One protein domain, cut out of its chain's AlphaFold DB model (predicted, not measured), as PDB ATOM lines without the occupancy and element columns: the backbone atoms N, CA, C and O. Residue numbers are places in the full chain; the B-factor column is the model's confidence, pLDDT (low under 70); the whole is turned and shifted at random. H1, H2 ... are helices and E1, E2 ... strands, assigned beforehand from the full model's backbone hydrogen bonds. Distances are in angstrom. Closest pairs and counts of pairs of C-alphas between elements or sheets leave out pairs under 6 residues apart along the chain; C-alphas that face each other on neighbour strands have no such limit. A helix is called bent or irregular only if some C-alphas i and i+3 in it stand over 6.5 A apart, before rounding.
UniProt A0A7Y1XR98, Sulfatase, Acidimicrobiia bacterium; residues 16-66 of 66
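This is residues 16 to 66 of the 66 residues of the protein "Sulfatase" of Acidimicrobiia bacterium (UniProt A0A7Y1XR98). The model is an open, flat arch: the helix H1 stands free at one end, a long loop of residues 30 to 41 spans from it, and a two-stranded hairpin of E1 and E2 makes the other side. The hairpin's wide loop, residues 47 to 60, lies at the end of the strands away from residues 30 to 41, and no packed core joins the helix to the strands. The printed part has 51 residues, with one named helix and two named strands in the order H1, E1, E2; the sheet has the order E1 - E2 and is antiparallel. The class is mixed, helices and strands, with under half of the residues in named elements. The whole is only just extended, close to loose, with a radius of gyration of the C-alphas of 15.2 A, and its C-alphas span 38 by 35 by 15 A.

The printed part begins with H1, residues 16 to 29, in which every O i to N i+4 pair is within hydrogen-bond range. Residues 16 to 36, of which 16 to 29 belong to H1, stand free, with no C-alpha 8 or more residues away along the chain within 10 A. After a long link of 12 residues comes E1, residues 42 to 46, and after another long link of 14 residues comes E2, residues 61 to 65. E1 and E2 form a hairpin, antiparallel with 150 degrees between their N-to-C directions. Among the C-alphas that face each other are those of Glu 42 and Pro 65, 4.4 A apart, and those of Arg 46 and Tyr 61, 4.2 A apart. N 45 and O 62, at 2.8 A, and N 64 and O 43, at 2.9 A, are within hydrogen-bond range. H1 and E2 are apart, with no C-alpha of the one within 8 A of the other.

H1 runs from C-alpha 16 at (21.080, -54.436, 52.103) to C-alpha 29 at (28.303, -44.518, 35.918), a length of 20.3 A, and is not bent. E1 begins at C-alpha 42 at (10.188, -42.436, 24.147) and measures 13.0 A from first to last C-alpha. E2 measures 12.9 A and ends at C-alpha 65 at (14.321, -42.908, 25.422).

The two C-alphas farthest apart are those of Gly 31 and Pro 57, at 38.4 A. Without the stretch that stands free, the body of 30 residues spans 32 by 17 by 11 A. The printed part has no cut, and both links, H1 to E1 and E1 to E2, are long. It ends at Asn 66, the chain's last residue. The mean pLDDT of the printed part is 87.0, and no printed residue is under 70.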
ATOM      1  N   GLU A  16      19.622 -54.606  51.996       96.12
ATOM      2  CA  GLU A  16      21.080 -54.436  52.103       96.12
ATOM      3  C   GLU A  16      21.789 -54.769  50.785       96.12
ATOM      4  O   GLU A  16      22.640 -54.011  50.317       96.12
ATOM      5  N   LYS A  17      21.395 -55.876  50.141       95.00
ATOM      6  CA  LYS A  17      21.985 -56.285  48.864       95.00
ATOM      7  C   LYS A  17      21.587 -55.340  47.737       95.00
ATOM      8  O   LYS A  17      22.417 -55.033  46.887       95.00
ATOM      9  N   ARG A  18      20.345 -54.847  47.750       95.94
ATOM     10  CA  ARG A  18      19.897 -53.800  46.828       95.94
ATOM     11  C   ARG A  18      20.788 -52.557  46.942       95.94
ATOM     12  O   ARG A  18      21.308 -52.107  45.927       95.94
ATOM     13  N   ALA A  19      21.016 -52.055  48.157       96.81
ATOM     14  CA  ALA A  19      21.846 -50.872  48.381       96.81
ATOM     15  C   ALA A  19      23.302 -51.073  47.914       96.81
ATOM     16  O   ALA A  19      23.891 -50.175  47.312       96.81
ATOM     17  N   GLU A  20      23.876 -52.260  48.138       97.50
ATOM     18  CA  GLU A  20      25.211 -52.616  47.637       97.50
ATOM     19  C   GLU A  20      25.284 -52.532  46.102       97.50
ATOM     20  O   GLU A  20      26.195 -51.910  45.550       97.50
ATOM     21  N   LEU A  21      24.310 -53.123  45.400       97.06
ATOM     22  CA  LEU A  21      24.263 -53.125  43.936       97.06
ATOM     23  C   LEU A  21      24.030 -51.716  43.365       97.06
ATOM     24  O   LEU A  21      24.692 -51.332  42.400       97.06
ATOM     25  N   GLU A  22      23.153 -50.920  43.979       96.62
ATOM     26  CA  GLU A  22      22.918 -49.520  43.594       96.62
ATOM     27  C   GLU A  22      24.184 -48.657  43.739       96.62
ATOM     28  O   GLU A  22      24.473 -47.819  42.878       96.62
ATOM     29  N   ALA A  23      24.985 -48.889  44.784       97.31
ATOM     30  CA  ALA A  23      26.259 -48.200  44.972       97.31
ATOM     31  C   ALA A  23      27.279 -48.569  43.882       97.31
ATOM     32  O   ALA A  23      27.957 -47.687  43.350       97.31
ATOM     33  N   LEU A  24      27.362 -49.850  43.500       97.19
ATOM     34  CA  LEU A  24      28.232 -50.310  42.411       97.19
ATOM     35  C   LEU A  24      27.829 -49.712  41.060       97.19
ATOM     36  O   LEU A  24      28.691 -49.251  40.312       97.19
ATOM     37  N   ILE A  25      26.527 -49.676  40.765       96.19
ATOM     38  CA  ILE A  25      25.979 -49.031  39.567       96.19
ATOM     39  C   ILE A  25      26.354 -47.546  39.562       96.19
ATOM     40  O   ILE A  25      26.916 -47.055  38.585       96.19
ATOM     41  N   THR A  26      26.122 -46.838  40.669       96.06
ATOM     42  CA  THR A  26      26.475 -45.417  40.795       96.06
ATOM     43  C   THR A  26      27.966 -45.177  40.548       96.06
ATOM     44  O   THR A  26      28.334 -44.285  39.784       96.06
ATOM     45  N   ALA A  27      28.833 -46.001  41.141       96.31
ATOM     46  CA  ALA A  27      30.277 -45.909  40.951       96.31
ATOM     47  C   ALA A  27      30.693 -46.170  39.494       96.31
ATOM     48  O   ALA A  27      31.560 -45.474  38.970       96.31
ATOM     49  N   HIS A  28      30.058 -47.138  38.827       94.19
ATOM     50  CA  HIS A  28      30.306 -47.437  37.419       94.19
ATOM     51  C   HIS A  28      29.947 -46.253  36.509       94.19
ATOM     52  O   HIS A  28      30.726 -45.884  35.629       94.19
ATOM     53  N   TRP A  29      28.794 -45.622  36.745       93.56
ATOM     54  CA  TRP A  29      28.303 -44.518  35.918       93.56
ATOM     55  C   TRP A  29      28.950 -43.161  36.223       93.56
ATOM     56  O   TRP A  29      28.793 -42.236  35.429       93.56
ATOM     57  N   ALA A  30      29.720 -43.018  37.307       93.94
ATOM     58  CA  ALA A  30      30.309 -41.739  37.725       93.94
ATOM     59  C   ALA A  30      31.204 -41.072  36.660       93.94
ATOM     60  O   ALA A  30      31.316 -39.849  36.622       93.94
ATOM     61  N   GLY A  31      31.843 -41.870  35.797       90.75
ATOM     62  CA  GLY A  31      32.674 -41.393  34.686       90.75
ATOM     63  C   GLY A  31      32.014 -41.500  33.310       90.75
ATOM     64  O   GLY A  31      32.681 -41.286  32.296       90.75
ATOM     65  N   ALA A  32      30.740 -41.887  33.244       89.75
ATOM     66  CA  ALA A  32      30.068 -42.089  31.974       89.75
ATOM     67  C   ALA A  32      29.822 -40.757  31.264       89.75
ATOM     68  O   ALA A  32      29.424 -39.756  31.861       89.75
ATOM     69  N   ARG A  33      30.057 -40.748  29.953       90.31
ATOM     70  CA  ARG A  33      29.754 -39.584  29.125       90.31
ATOM     71  C   ARG A  33      28.245 -39.485  28.856       90.31
ATOM     72  O   ARG A  33      27.581 -40.522  28.808       90.31
ATOM     73  N   PRO A  34      27.712 -38.280  28.595       84.88
ATOM     74  CA  PRO A  34      26.323 -38.132  28.177       84.88
ATOM     75  C   PRO A  34      26.046 -38.849  26.839       84.88
ATOM     76  O   PRO A  34      26.984 -39.109  26.068       84.88
ATOM     77  N   PRO A  35      24.767 -39.144  26.533       83.00
ATOM     78  CA  PRO A  35      24.364 -39.649  25.224       83.00
ATOM     79  C   PRO A  35      24.903 -38.757  24.097       83.00
ATOM     80  O   PRO A  35      24.828 -37.533  24.179       83.00
ATOM     81  N   LEU A  36      25.460 -39.362  23.042       85.00
ATOM     82  CA  LEU A  36      25.998 -38.600  21.903       85.00
ATOM     83  C   LEU A  36      24.922 -37.988  21.014       85.00
ATOM     84  O   LEU A  36      25.192 -37.024  20.301       85.00
ATOM     85  N   TYR A  37      23.740 -38.590  21.021       84.19
ATOM     86  CA  TYR A  37      22.629 -38.217  20.169       84.19
ATOM     87  C   TYR A  37      21.384 -38.065  21.041       84.19
ATOM     88  O   TYR A  37      21.225 -38.824  22.003       84.19
ATOM     89  N   PRO A  38      20.522 -37.081  20.744       80.38
ATOM     90  CA  PRO A  38      19.224 -36.988  21.387       80.38
ATOM     91  C   PRO A  38      18.374 -38.202  21.006       80.38
ATOM     92  O   PRO A  38      18.439 -38.671  19.867       80.38
ATOM     93  N   HIS A  39      17.568 -38.681  21.951       77.38
ATOM     94  CA  HIS A  39      16.541 -39.670  21.651       77.38
ATOM     95  C   HIS A  39      15.515 -39.059  20.692       77.38
ATOM     96  O   HIS A  39      15.193 -37.870  20.765       77.38
ATOM     97  N   THR A  40      15.009 -39.873  19.776       82.38
ATOM     98  CA  THR A  40      13.960 -39.475  18.820       82.38
ATOM     99  C   THR A  40      12.591 -39.994  19.228       82.38
ATOM    100  O   THR A  40      11.570 -39.529  18.722       82.38
ATOM    101  N   THR A  41      12.570 -40.947  20.157       82.00
ATOM    102  CA  THR A  41      11.375 -41.628  20.630       82.00
ATOM    103  C   THR A  41      11.473 -41.894  22.125       82.00
ATOM    104  O   THR A  41      12.553 -42.142  22.652       82.00
ATOM    105  N   GLU A  42      10.334 -41.880  22.805       83.12
ATOM    106  CA  GLU A  42      10.188 -42.436  24.147       83.12
ATOM    107  C   GLU A  42       9.087 -43.486  24.075       83.12
ATOM    108  O   GLU A  42       8.011 -43.235  23.526       83.12
ATOM    109  N   SER A  43       9.362 -44.699  24.547       82.38
ATOM    110  CA  SER A  43       8.399 -45.799  24.472       82.38
ATOM    111  C   SER A  43       8.350 -46.582  25.779       82.38
ATOM    112  O   SER A  43       9.392 -46.793  26.400       82.38
ATOM    113  N   PRO A  44       7.157 -47.022  26.216       84.19
ATOM    114  CA  PRO A  44       7.040 -47.919  27.352       84.19
ATOM    115  C   PRO A  44       7.574 -49.301  26.971       84.19
ATOM    116  O   PRO A  44       7.057 -49.950  26.060       84.19
ATOM    117  N   ILE A  45       8.602 -49.751  27.682       84.62
ATOM    118  CA  ILE A  45       9.181 -51.086  27.553       84.62
ATOM    119  C   ILE A  45       8.782 -51.889  28.782       84.62
ATOM    120  O   ILE A  45       9.033 -51.472  29.912       84.62
ATOM    121  N   ARG A  46       8.125 -53.025  28.555       87.94
ATOM    122  CA  ARG A  46       7.674 -53.915  29.627       87.94
ATOM    123  C   ARG A  46       8.848 -54.693  30.193       87.94
ATOM    124  O   ARG A  46       9.708 -55.142  29.437       87.94
ATOM    125  N   ILE A  47       8.830 -54.871  31.503       83.94
ATOM    126  CA  ILE A  47       9.771 -55.738  32.202       83.94
ATOM    127  C   ILE A  47       9.259 -57.184  32.100       83.94
ATOM    128  O   ILE A  47       8.050 -57.411  32.009       83.94
ATOM    129  N   ASP A  48      10.176 -58.145  31.994       79.06
ATOM    130  CA  ASP A  48       9.920 -59.599  31.958       79.06
ATOM    131  C   ASP A  48       8.950 -60.097  30.879       79.06
ATOM    132  O   ASP A  48       8.373 -61.183  30.978       79.06
ATOM    133  N   LYS A  49       8.777 -59.313  29.810       80.00
ATOM    134  CA  LYS A  49       7.904 -59.649  28.682       80.00
ATOM    135  C   LYS A  49       8.585 -59.429  27.349       80.00
ATOM    136  O   LYS A  49       9.276 -58.440  27.117       80.00
ATOM    137  N   THR A  50       8.312 -60.332  26.420       83.00
ATOM    138  CA  THR A  50       8.707 -60.177  25.024       83.00
ATOM    139  C   THR A  50       7.690 -59.314  24.276       83.00
ATOM    140  O   THR A  50       6.573 -59.078  24.738       83.00
ATOM    141  N   ASN A  51       8.032 -58.857  23.069       79.94
ATOM    142  CA  ASN A  51       7.088 -58.124  22.214       79.94
ATOM    143  C   ASN A  51       5.893 -58.974  21.748       79.94
ATOM    144  O   ASN A  51       4.897 -58.412  21.301       79.94
ATOM    145  N   ALA A  52       5.984 -60.304  21.840       84.88
ATOM    146  CA  ALA A  52       4.898 -61.212  21.476       84.88
ATOM    147  C   ALA A  52       3.826 -61.328  22.573       84.88
ATOM    148  O   ALA A  52       2.688 -61.689  22.280       84.88
ATOM    149  N   ASP A  53       4.173 -61.008  23.821       85.25
ATOM    150  CA  ASP A  53       3.255 -61.122  24.950       85.25
ATOM    151  C   ASP A  53       2.233 -59.970  24.945       85.25
ATOM    152  O   ASP A  53       2.586 -58.835  24.600       85.25
ATOM    153  N   PRO A  54       0.964 -60.196  25.329       84.06
ATOM    154  CA  PRO A  54      -0.033 -59.136  25.459       84.06
ATOM    155  C   PRO A  54       0.178 -58.300  26.734       84.06
ATOM    156  O   PRO A  54       0.757 -58.762  27.720       84.06
ATOM    157  N   PHE A  55      -0.305 -57.054  26.718       79.12
ATOM    158  CA  PHE A  55      -0.374 -56.217  27.920       79.12
ATOM    159  C   PHE A  55      -1.443 -56.749  28.877       79.12
ATOM    160  O   PHE A  55      -2.563 -57.045  28.455       79.12
ATOM    161  N   ALA A  56      -1.104 -56.819  30.159       82.81
ATOM    162  CA  ALA A  56      -2.024 -57.140  31.235       82.81
ATOM    163  C   ALA A  56      -2.048 -56.011  32.284       82.81
ATOM    164  O   ALA A  56      -1.041 -55.329  32.494       82.81
ATOM    165  N   PRO A  57      -3.191 -55.780  32.952       79.69
ATOM    166  CA  PRO A  57      -3.245 -54.873  34.093       79.69
ATOM    167  C   PRO A  57      -2.274 -55.326  35.191       79.69
ATOM    168  O   PRO A  57      -2.327 -56.480  35.609       79.69
ATOM    169  N   GLY A  58      -1.426 -54.412  35.663       81.12
ATOM    170  CA  GLY A  58      -0.395 -54.699  36.666       81.12
ATOM    171  C   GLY A  58       0.998 -54.972  36.094       81.12
ATOM    172  O   GLY A  58       1.923 -55.145  36.877       81.12
ATOM    173  N   ASP A  59       1.166 -54.969  34.767       85.00
ATOM    174  CA  ASP A  59       2.487 -55.092  34.148       85.00
ATOM    175  C   ASP A  59       3.398 -53.912  34.509       85.00
ATOM    176  O   ASP A  59       3.035 -52.744  34.328       85.00
ATOM    177  N   GLU A  60       4.612 -54.231  34.944       85.12
ATOM    178  CA  GLU A  60       5.669 -53.252  35.155       85.12
ATOM    179  C   GLU A  60       6.289 -52.822  33.817       85.12
ATOM    180  O   GLU A  60       6.495 -53.619  32.895       85.12
ATOM    181  N   TYR A  61       6.590 -51.530  33.699       86.50
ATOM    182  CA  TYR A  61       7.237 -50.967  32.521       86.50
ATOM    183  C   TYR A  61       8.176 -49.820  32.898       86.50
ATOM    184  O   TYR A  61       7.989 -49.138  33.905       86.50
ATOM    185  N   VAL A  62       9.158 -49.570  32.035       86.56
ATOM    186  CA  VAL A  62      10.040 -48.401  32.076       86.56
ATOM    187  C   VAL A  62       9.827 -47.558  30.820       86.56
ATOM    188  O   VAL A  62       9.591 -48.093  29.739       86.56
ATOM    189  N   ILE A  63       9.894 -46.231  30.939       85.62
ATOM    190  CA  ILE A  63       9.928 -45.354  29.763       85.62
ATOM    191  C   ILE A  63      11.364 -45.307  29.255       85.62
ATOM    192  O   ILE A  63      12.256 -44.835  29.959       85.62
ATOM    193  N   TRP A  64      11.581 -45.817  28.045       81.06
ATOM    194  CA  TRP A  64      12.903 -45.868  27.438       81.06
ATOM    195  C   TRP A  64      13.046 -44.812  26.333       81.06
ATOM    196  O   TRP A  64      12.337 -44.900  25.324       81.06
ATOM    197  N   PRO A  65      13.959 -43.838  26.486       79.88
ATOM    198  CA  PRO A  65      14.321 -42.908  25.422       79.88
ATOM    199  C   PRO A  65      15.306 -43.565  24.437       79.88
ATOM    200  O   PRO A  65      16.374 -44.025  24.844       79.88
ATOM    201  N   ASN A  66      14.956 -43.605  23.145       71.94
ATOM    202  CA  ASN A  66      15.756 -44.190  22.056       71.94
ATOM    203  C   ASN A  66      15.929 -43.224  20.876       71.94
ATOM    204  O   ASN A  66      14.936 -42.566  20.471       71.94
TER     205      ASN A  66